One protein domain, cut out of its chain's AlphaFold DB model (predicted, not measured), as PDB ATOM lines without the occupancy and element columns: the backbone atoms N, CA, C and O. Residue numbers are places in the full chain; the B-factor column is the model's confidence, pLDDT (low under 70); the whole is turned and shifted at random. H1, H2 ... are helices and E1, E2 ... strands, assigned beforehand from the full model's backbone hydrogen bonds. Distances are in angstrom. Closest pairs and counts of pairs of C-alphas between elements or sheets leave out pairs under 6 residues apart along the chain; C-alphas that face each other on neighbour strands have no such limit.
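This is residues 33 to 80 of the 160 residues of an uncharacterized protein of Alkalimonas amylolytica (UniProt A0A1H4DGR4). A long two-stranded hairpin, E1 and E2, and two helices make a loose C round an open middle: H1 sits beside the E2 side of the hairpin, and H2 comes after it, across the opening from the strands. H1 and H2 make a corner where the end of the one comes near the first turns of the other, while H2 stays apart from both strands. The printed part has 48 residues with two named strands followed by two named helices, in the order E1, E2, H1, H2; the sheet, of order E1 - E2, is antiparallel, and the class is mixed, helices and strands. By its radius of gyration of the C-alphas, 10.6 A, the whole is compact, and its outline is elongated, spanning 30 by 19 by 19 A.

E1, residues 33 to 39, and E2, residues 42 to 49, form a hairpin with a tight link of 2 residues. They are antiparallel, with 163 degrees between their directions, and the C-alphas of Ile 36 and Glu 45, which face each other, are 4.5 A apart. Across the pair, N 35 and O 46 are 2.9 A apart and N 44 and O 37 are 2.8 A apart, both within hydrogen-bond range. A short link of 7 residues leads to H1, residues 57 to 64. The closest C-alphas of E2 and H1 are those of Phe 48 and Glu 58, 7.7 A apart. Residues 58 to 62 of H1 make 8 pairs of C-alphas within 10 A with E2 and 3 with E1; E1 and H1 are apart. A tight link of 3 residues joins H1 to H2, residues 68 to 78. H1 and H2 are close but not clearly touching: their closest C-alphas, those of Leu 63 and Gln 71, are 5.6 A apart. They run opposite ways at a steep tilt of 50 degrees. H2 is apart from E1 and from E2. In H1 and H2 every O i to N i+4 pair is within hydrogen-bond range.

E1 begins at C-alpha 33, (21.935, -40.132, -1.208), and measures 19.1 A from first to last C-alpha. E2, from Glu 42 to Ser 49, measures 23.3 A. H1, from Ala 57 at (18.399, -43.735, 12.282) to Asp 64, measures 10.5 A. H2, from Pro 68, measures 15.5 A and ends at C-alpha 78, (20.974, -50.626, -3.082).

The two C-alphas farthest apart, those of Gly 41 and Arg 51, are 30.2 A apart. The printed part runs from residue 33 to 80 without a cut, and no link is long. The mean pLDDT of the printed part is 77.0; residues 39 to 40, 42, 77 and 79 to 80 are under 70.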
ATOM      1  N   THR A  33      22.791 -39.151  -0.551       71.12
ATOM      2  CA  THR A  33      21.935 -40.132  -1.208       71.12
ATOM      3  C   THR A  33      20.499 -39.691  -1.033       71.12
ATOM      4  O   THR A  33      20.063 -39.390   0.073       71.12
ATOM      5  N   ARG A  34      19.756 -39.639  -2.135       77.06
ATOM      6  CA  ARG A  34      18.344 -39.275  -2.136       77.06
ATOM      7  C   ARG A  34      17.521 -40.476  -2.570       77.06
ATOM      8  O   ARG A  34      17.773 -41.029  -3.637       77.06
ATOM      9  N   ILE A  35      16.541 -40.848  -1.758       75.81
ATOM     10  CA  ILE A  35      15.593 -41.919  -2.061       75.81
ATOM     11  C   ILE A  35      14.213 -41.289  -2.188       75.81
ATOM     12  O   ILE A  35      13.735 -40.626  -1.271       75.81
ATOM     13  N   ILE A  36      13.587 -41.479  -3.346       76.88
ATOM     14  CA  ILE A  36      12.230 -41.016  -3.619       76.88
ATOM     15  C   ILE A  36      11.351 -42.252  -3.726       76.88
ATOM     16  O   ILE A  36      11.591 -43.116  -4.571       76.88
ATOM     17  N   LEU A  37      10.341 -42.329  -2.871       76.38
ATOM     18  CA  LEU A  37       9.345 -43.386  -2.871       76.38
ATOM     19  C   LEU A  37       7.999 -42.817  -3.300       76.38
ATOM     20  O   LEU A  37       7.617 -41.717  -2.909       76.38
ATOM     21  N   MET A  38       7.286 -43.592  -4.107       75.62
ATOM     22  CA  MET A  38       5.891 -43.343  -4.440       75.62
ATOM     23  C   MET A  38       5.058 -44.361  -3.665       75.62
ATOM     24  O   MET A  38       5.141 -45.559  -3.946       75.62
ATOM     25  N   GLN A  39       4.291 -43.903  -2.678       65.56
ATOM     26  CA  GLN A  39       3.435 -44.745  -1.846       65.56
ATOM     27  C   GLN A  39       2.020 -44.175  -1.858       65.56
ATOM     28  O   GLN A  39       1.829 -42.996  -1.598       65.56
ATOM     29  N   ASP A  40       1.045 -45.002  -2.237       68.81
ATOM     30  CA  ASP A  40      -0.380 -44.639  -2.271       68.81
ATOM     31  C   ASP A  40      -0.693 -43.368  -3.089       68.81
ATOM     32  O   ASP A  40      -1.644 -42.640  -2.825       68.81
ATOM     33  N   GLY A  41       0.116 -43.113  -4.125       72.56
ATOM     34  CA  GLY A  41       0.010 -41.929  -4.986       72.56
ATOM     35  C   GLY A  41       0.725 -40.687  -4.445       72.56
ATOM     36  O   GLY A  41       0.853 -39.701  -5.168       72.56
ATOM     37  N   GLU A  42       1.257 -40.745  -3.227       62.19
ATOM     38  CA  GLU A  42       2.028 -39.675  -2.607       62.19
ATOM     39  C   GLU A  42       3.535 -39.885  -2.792       62.19
ATOM     40  O   GLU A  42       4.057 -41.004  -2.756       62.19
ATOM     41  N   ARG A  43       4.253 -38.779  -3.004       76.00
ATOM     42  CA  ARG A  43       5.711 -38.767  -3.136       76.00
ATOM     43  C   ARG A  43       6.342 -38.487  -1.779       76.00
ATOM     44  O   ARG A  43       6.186 -37.392  -1.246       76.00
ATOM     45  N   GLN A  44       7.135 -39.429  -1.286       70.19
ATOM     46  CA  GLN A  44       7.949 -39.269  -0.086       70.19
ATOM     47  C   GLN A  44       9.427 -39.221  -0.467       70.19
ATOM     48  O   GLN A  44       9.939 -40.103  -1.156       70.19
ATOM     49  N   GLU A  45      10.118 -38.167  -0.045       77.31
ATOM     50  CA  GLU A  45      11.527 -37.939  -0.362       77.31
ATOM     51  C   GLU A  45      12.362 -37.979   0.914       77.31
ATOM     52  O   GLU A  45      12.102 -37.245   1.864       77.31
ATOM     53  N   TRP A  46      13.385 -38.827   0.902       79.00
ATOM     54  CA  TRP A  46      14.338 -38.993   1.986       79.00
ATOM     55  C   TRP A  46      15.722 -38.586   1.504       79.00
ATOM     56  O   TRP A  46      16.179 -39.018   0.440       79.00
ATOM     57  N   GLN A  47      16.394 -37.745   2.284       79.44
ATOM     58  CA  GLN A  47      17.739 -37.280   1.990       79.44
ATOM     59  C   GLN A  47      18.688 -37.734   3.089       79.44
ATOM     60  O   GLN A  47      18.553 -37.347   4.246       79.44
ATOM     61  N   PHE A  48      19.683 -38.516   2.697       78.75
ATOM     62  CA  PHE A  48      20.720 -39.024   3.570       78.75
ATOM     63  C   PHE A  48      22.068 -38.410   3.211       78.75
ATOM     64  O   PHE A  48      22.341 -38.116   2.045       78.75
ATOM     65  N   SER A  49      22.924 -38.224   4.209       75.94
ATOM     66  CA  SER A  49      24.250 -37.628   4.036       75.94
ATOM     67  C   SER A  49      25.323 -38.511   4.661       75.94
ATOM     68  O   SER A  49      25.097 -39.109   5.709       75.94
ATOM     69  N   GLY A  50      26.501 -38.555   4.040       74.94
ATOM     70  CA  GLY A  50      27.623 -39.381   4.485       74.94
ATOM     71  C   GLY A  50      27.708 -40.711   3.737       74.94
ATOM     72  O   GLY A  50      26.799 -41.093   3.006       74.94
ATOM     73  N   ARG A  51      28.841 -41.405   3.886       71.56
ATOM     74  CA  ARG A  51      29.092 -42.699   3.232       71.56
ATOM     75  C   ARG A  51      28.351 -43.847   3.927       71.56
ATOM     76  O   ARG A  51      27.829 -44.720   3.243       71.56
ATOM     77  N   ASP A  52      28.221 -43.765   5.247       79.50
ATOM     78  CA  ASP A  52      27.618 -44.793   6.109       79.50
ATOM     79  C   ASP A  52      26.146 -44.485   6.418       79.50
ATOM     80  O   ASP A  52      25.605 -44.798   7.474       79.50
ATOM     81  N   TRP A  53      25.466 -43.823   5.483       80.31
ATOM     82  CA  TRP A  53      24.079 -43.406   5.657       80.31
ATOM     83  C   TRP A  53      23.105 -44.578   5.856       80.31
ATOM     84  O   TRP A  53      22.014 -44.388   6.388       80.31
ATOM     85  N   GLN A  54      23.500 -45.792   5.469       81.31
ATOM     86  CA  GLN A  54      22.748 -47.025   5.711       81.31
ATOM     87  C   GLN A  54      22.762 -47.461   7.186       81.31
ATOM     88  O   GLN A  54      21.960 -48.301   7.577       81.31
ATOM     89  N   ASP A  55      23.616 -46.874   8.025       83.19
ATOM     90  CA  ASP A  55      23.614 -47.113   9.473       83.19
ATOM     91  C   ASP A  55      22.789 -46.067  10.243       83.19
ATOM     92  O   ASP A  55      22.610 -46.177  11.459       83.19
ATOM     93  N   SER A  56      22.271 -45.058   9.534       83.56
ATOM     94  CA  SER A  56      21.549 -43.923  10.111       83.56
ATOM     95  C   SER A  56      20.186 -44.312  10.703       83.56
ATOM     96  O   SER A  56      19.558 -45.301  10.309       83.56
ATOM     97  N   ALA A  57      19.711 -43.523  11.670       85.06
ATOM     98  CA  ALA A  57      18.399 -43.735  12.282       85.06
ATOM     99  C   ALA A  57      17.269 -43.466  11.275       85.06
ATOM    100  O   ALA A  57      16.261 -44.165  11.262       85.06
ATOM    101  N   GLU A  58      17.485 -42.503  10.385       82.62
ATOM    102  CA  GLU A  58      16.604 -42.122   9.289       82.62
ATOM    103  C   GLU A  58      16.418 -43.283   8.305       82.62
ATOM    104  O   GLU A  58      15.316 -43.524   7.817       82.62
ATOM    105  N   TRP A  59      17.482 -44.045   8.033       85.25
ATOM    106  CA  TRP A  59      17.399 -45.237   7.192       85.25
ATOM    107  C   TRP A  59      16.571 -46.346   7.849       85.25
ATOM    108  O   TRP A  59      15.755 -46.983   7.183       85.25
ATOM    109  N   ARG A  60      16.721 -46.549   9.164       85.31
ATOM    110  CA  ARG A  60      15.886 -47.503   9.918       85.31
ATOM    111  C   ARG A  60      14.420 -47.082   9.904       85.31
ATOM    112  O   ARG A  60      13.567 -47.910   9.617       85.31
ATOM    113  N   GLN A  61      14.144 -45.792  10.093       84.94
ATOM    114  CA  GLN A  61      12.790 -45.240  10.025       84.94
ATOM    115  C   GLN A  61      12.151 -45.429   8.641       84.94
ATOM    116  O   GLN A  61      10.977 -45.787   8.546       84.94
ATOM    117  N   LEU A  62      12.921 -45.233   7.564       84.25
ATOM    118  CA  LEU A  62      12.470 -45.517   6.203       84.25
ATOM    119  C   LEU A  62      12.114 -46.995   6.033       84.25
ATOM    120  O   LEU A  62      11.056 -47.310   5.498       84.25
ATOM    121  N   LEU A  63      12.974 -47.906   6.493       85.69
ATOM    122  CA  LEU A  63      12.700 -49.339   6.408       85.69
ATOM    123  C   LEU A  63      11.454 -49.719   7.214       85.69
ATOM    124  O   LEU A  63      10.601 -50.417   6.680       85.69
ATOM    125  N   ASP A  64      11.300 -49.206   8.432       86.88
ATOM    126  CA  ASP A  64      10.150 -49.502   9.295       86.88
ATOM    127  C   ASP A  64       8.818 -48.992   8.716       86.88
ATOM    128  O   ASP A  64       7.770 -49.577   8.981       86.88
ATOM    129  N   SER A  65       8.840 -47.937   7.890       82.25
ATOM    130  CA  SER A  65       7.647 -47.456   7.168       82.25
ATOM    131  C   SER A  65       7.225 -48.331   5.979       82.25
ATOM    132  O   SER A  65       6.145 -48.138   5.419       82.25
ATOM    133  N   LEU A  66       8.073 -49.279   5.573       83.12
ATOM    134  CA  LEU A  66       7.858 -50.138   4.416       83.12
ATOM    135  C   LEU A  66       7.452 -51.551   4.831       83.12
ATOM    136  O   LEU A  66       7.965 -52.112   5.794       83.12
ATOM    137  N   GLU A  67       6.606 -52.175   4.015       84.00
ATOM    138  CA  GLU A  67       6.296 -53.603   4.118       84.00
ATOM    139  C   GLU A  67       7.568 -54.471   3.992       84.00
ATOM    140  O   GLU A  67       8.451 -54.130   3.193       84.00
ATOM    141  N   PRO A  68       7.661 -55.627   4.682       80.25
ATOM    142  CA  PRO A  68       8.864 -56.472   4.695       80.25
ATOM    143  C   PRO A  68       9.389 -56.848   3.300       80.25
ATOM    144  O   PRO A  68      10.595 -56.823   3.051       80.25
ATOM    145  N   GLU A  69       8.491 -57.124   2.349       74.44
ATOM    146  CA  GLU A  69       8.856 -57.421   0.956       74.44
ATOM    147  C   GLU A  69       9.511 -56.223   0.249       74.44
ATOM    148  O   GLU A  69      10.453 -56.376  -0.535       74.44
ATOM    149  N   ARG A  70       9.035 -55.004   0.533       73.62
ATOM    150  CA  ARG A  70       9.575 -53.764  -0.039       73.62
ATOM    151  C   ARG A  70      10.904 -53.386   0.601       73.62
ATOM    152  O   ARG A  70      11.787 -52.917  -0.114       73.62
ATOM    153  N   GLN A  71      11.065 -53.631   1.902       79.44
ATOM    154  CA  GLN A  71      12.343 -53.460   2.596       79.44
ATOM    155  C   GLN A  71      13.438 -54.315   1.950       79.44
ATOM    156  O   GLN A  71      14.509 -53.808   1.624       79.44
ATOM    157  N   GLU A  72      13.154 -55.601   1.726       77.69
ATOM    158  CA  GLU A  72      14.091 -56.542   1.109       77.69
ATOM    159  C   GLU A  72      14.429 -56.138  -0.334       77.69
ATOM    160  O   GLU A  72      15.599 -56.089  -0.718       77.69
ATOM    161  N   LYS A  73      13.421 -55.747  -1.125       74.12
ATOM    162  CA  LYS A  73      13.625 -55.245  -2.491       74.12
ATOM    163  C   LYS A  73      14.499 -53.988  -2.521       74.12
ATOM    164  O   LYS A  73      15.401 -53.893  -3.352       74.12
ATOM    165  N   LEU A  74      14.253 -53.033  -1.623       77.25
ATOM    166  CA  LEU A  74      15.032 -51.798  -1.531       77.25
ATOM    167  C   LEU A  74      16.486 -52.088  -1.129       77.25
ATOM    168  O   LEU A  74      17.402 -51.562  -1.762       77.25
ATOM    169  N   LYS A  75      16.705 -52.971  -0.146       77.81
ATOM    170  CA  LYS A  75      18.046 -53.425   0.256       77.81
ATOM    171  C   LYS A  75      18.797 -54.050  -0.924       77.81
ATOM    172  O   LYS A  75      19.909 -53.620  -1.214       77.81
ATOM    173  N   ARG A  76      18.175 -54.968  -1.677       74.19
ATOM    174  CA  ARG A  76      18.796 -55.611  -2.855       74.19
ATOM    175  C   ARG A  76      19.168 -54.631  -3.963       74.19
ATOM    176  O   ARG A  76      20.276 -54.705  -4.494       74.19
ATOM    177  N   LEU A  77      18.274 -53.691  -4.280       69.25
ATOM    178  CA  LEU A  77      18.542 -52.639  -5.267       69.25
ATOM    179  C   LEU A  77      19.746 -51.785  -4.854       69.25
ATOM    180  O   LEU A  77      20.591 -51.454  -5.678       69.25
ATOM    181  N   LEU A  78      19.872 -51.456  -3.571       74.75
ATOM    182  CA  LEU A  78      20.974 -50.626  -3.082       74.75
ATOM    183  C   LEU A  78      22.294 -51.398  -2.937       74.75
ATOM    184  O   LEU A  78      23.361 -50.809  -3.112       74.75
ATOM    185  N   SER A  79      22.244 -52.708  -2.690       66.56
ATOM    186  CA  SER A  79      23.421 -53.583  -2.595       66.56
ATOM    187  C   SER A  79      24.065 -53.921  -3.949       66.56
ATOM    188  O   SER A  79      25.042 -54.666  -3.977       66.56
ATOM    189  N   ARG A  80      23.558 -53.374  -5.070       55.69
ATOM    190  CA  ARG A  80      24.051 -53.590  -6.451       55.69
ATOM    191  C   ARG A  80      24.133 -55.061  -6.891       55.69
ATOM    192  O   ARG A  80      24.716 -55.341  -7.933       55.69
TER     193      ARG A  80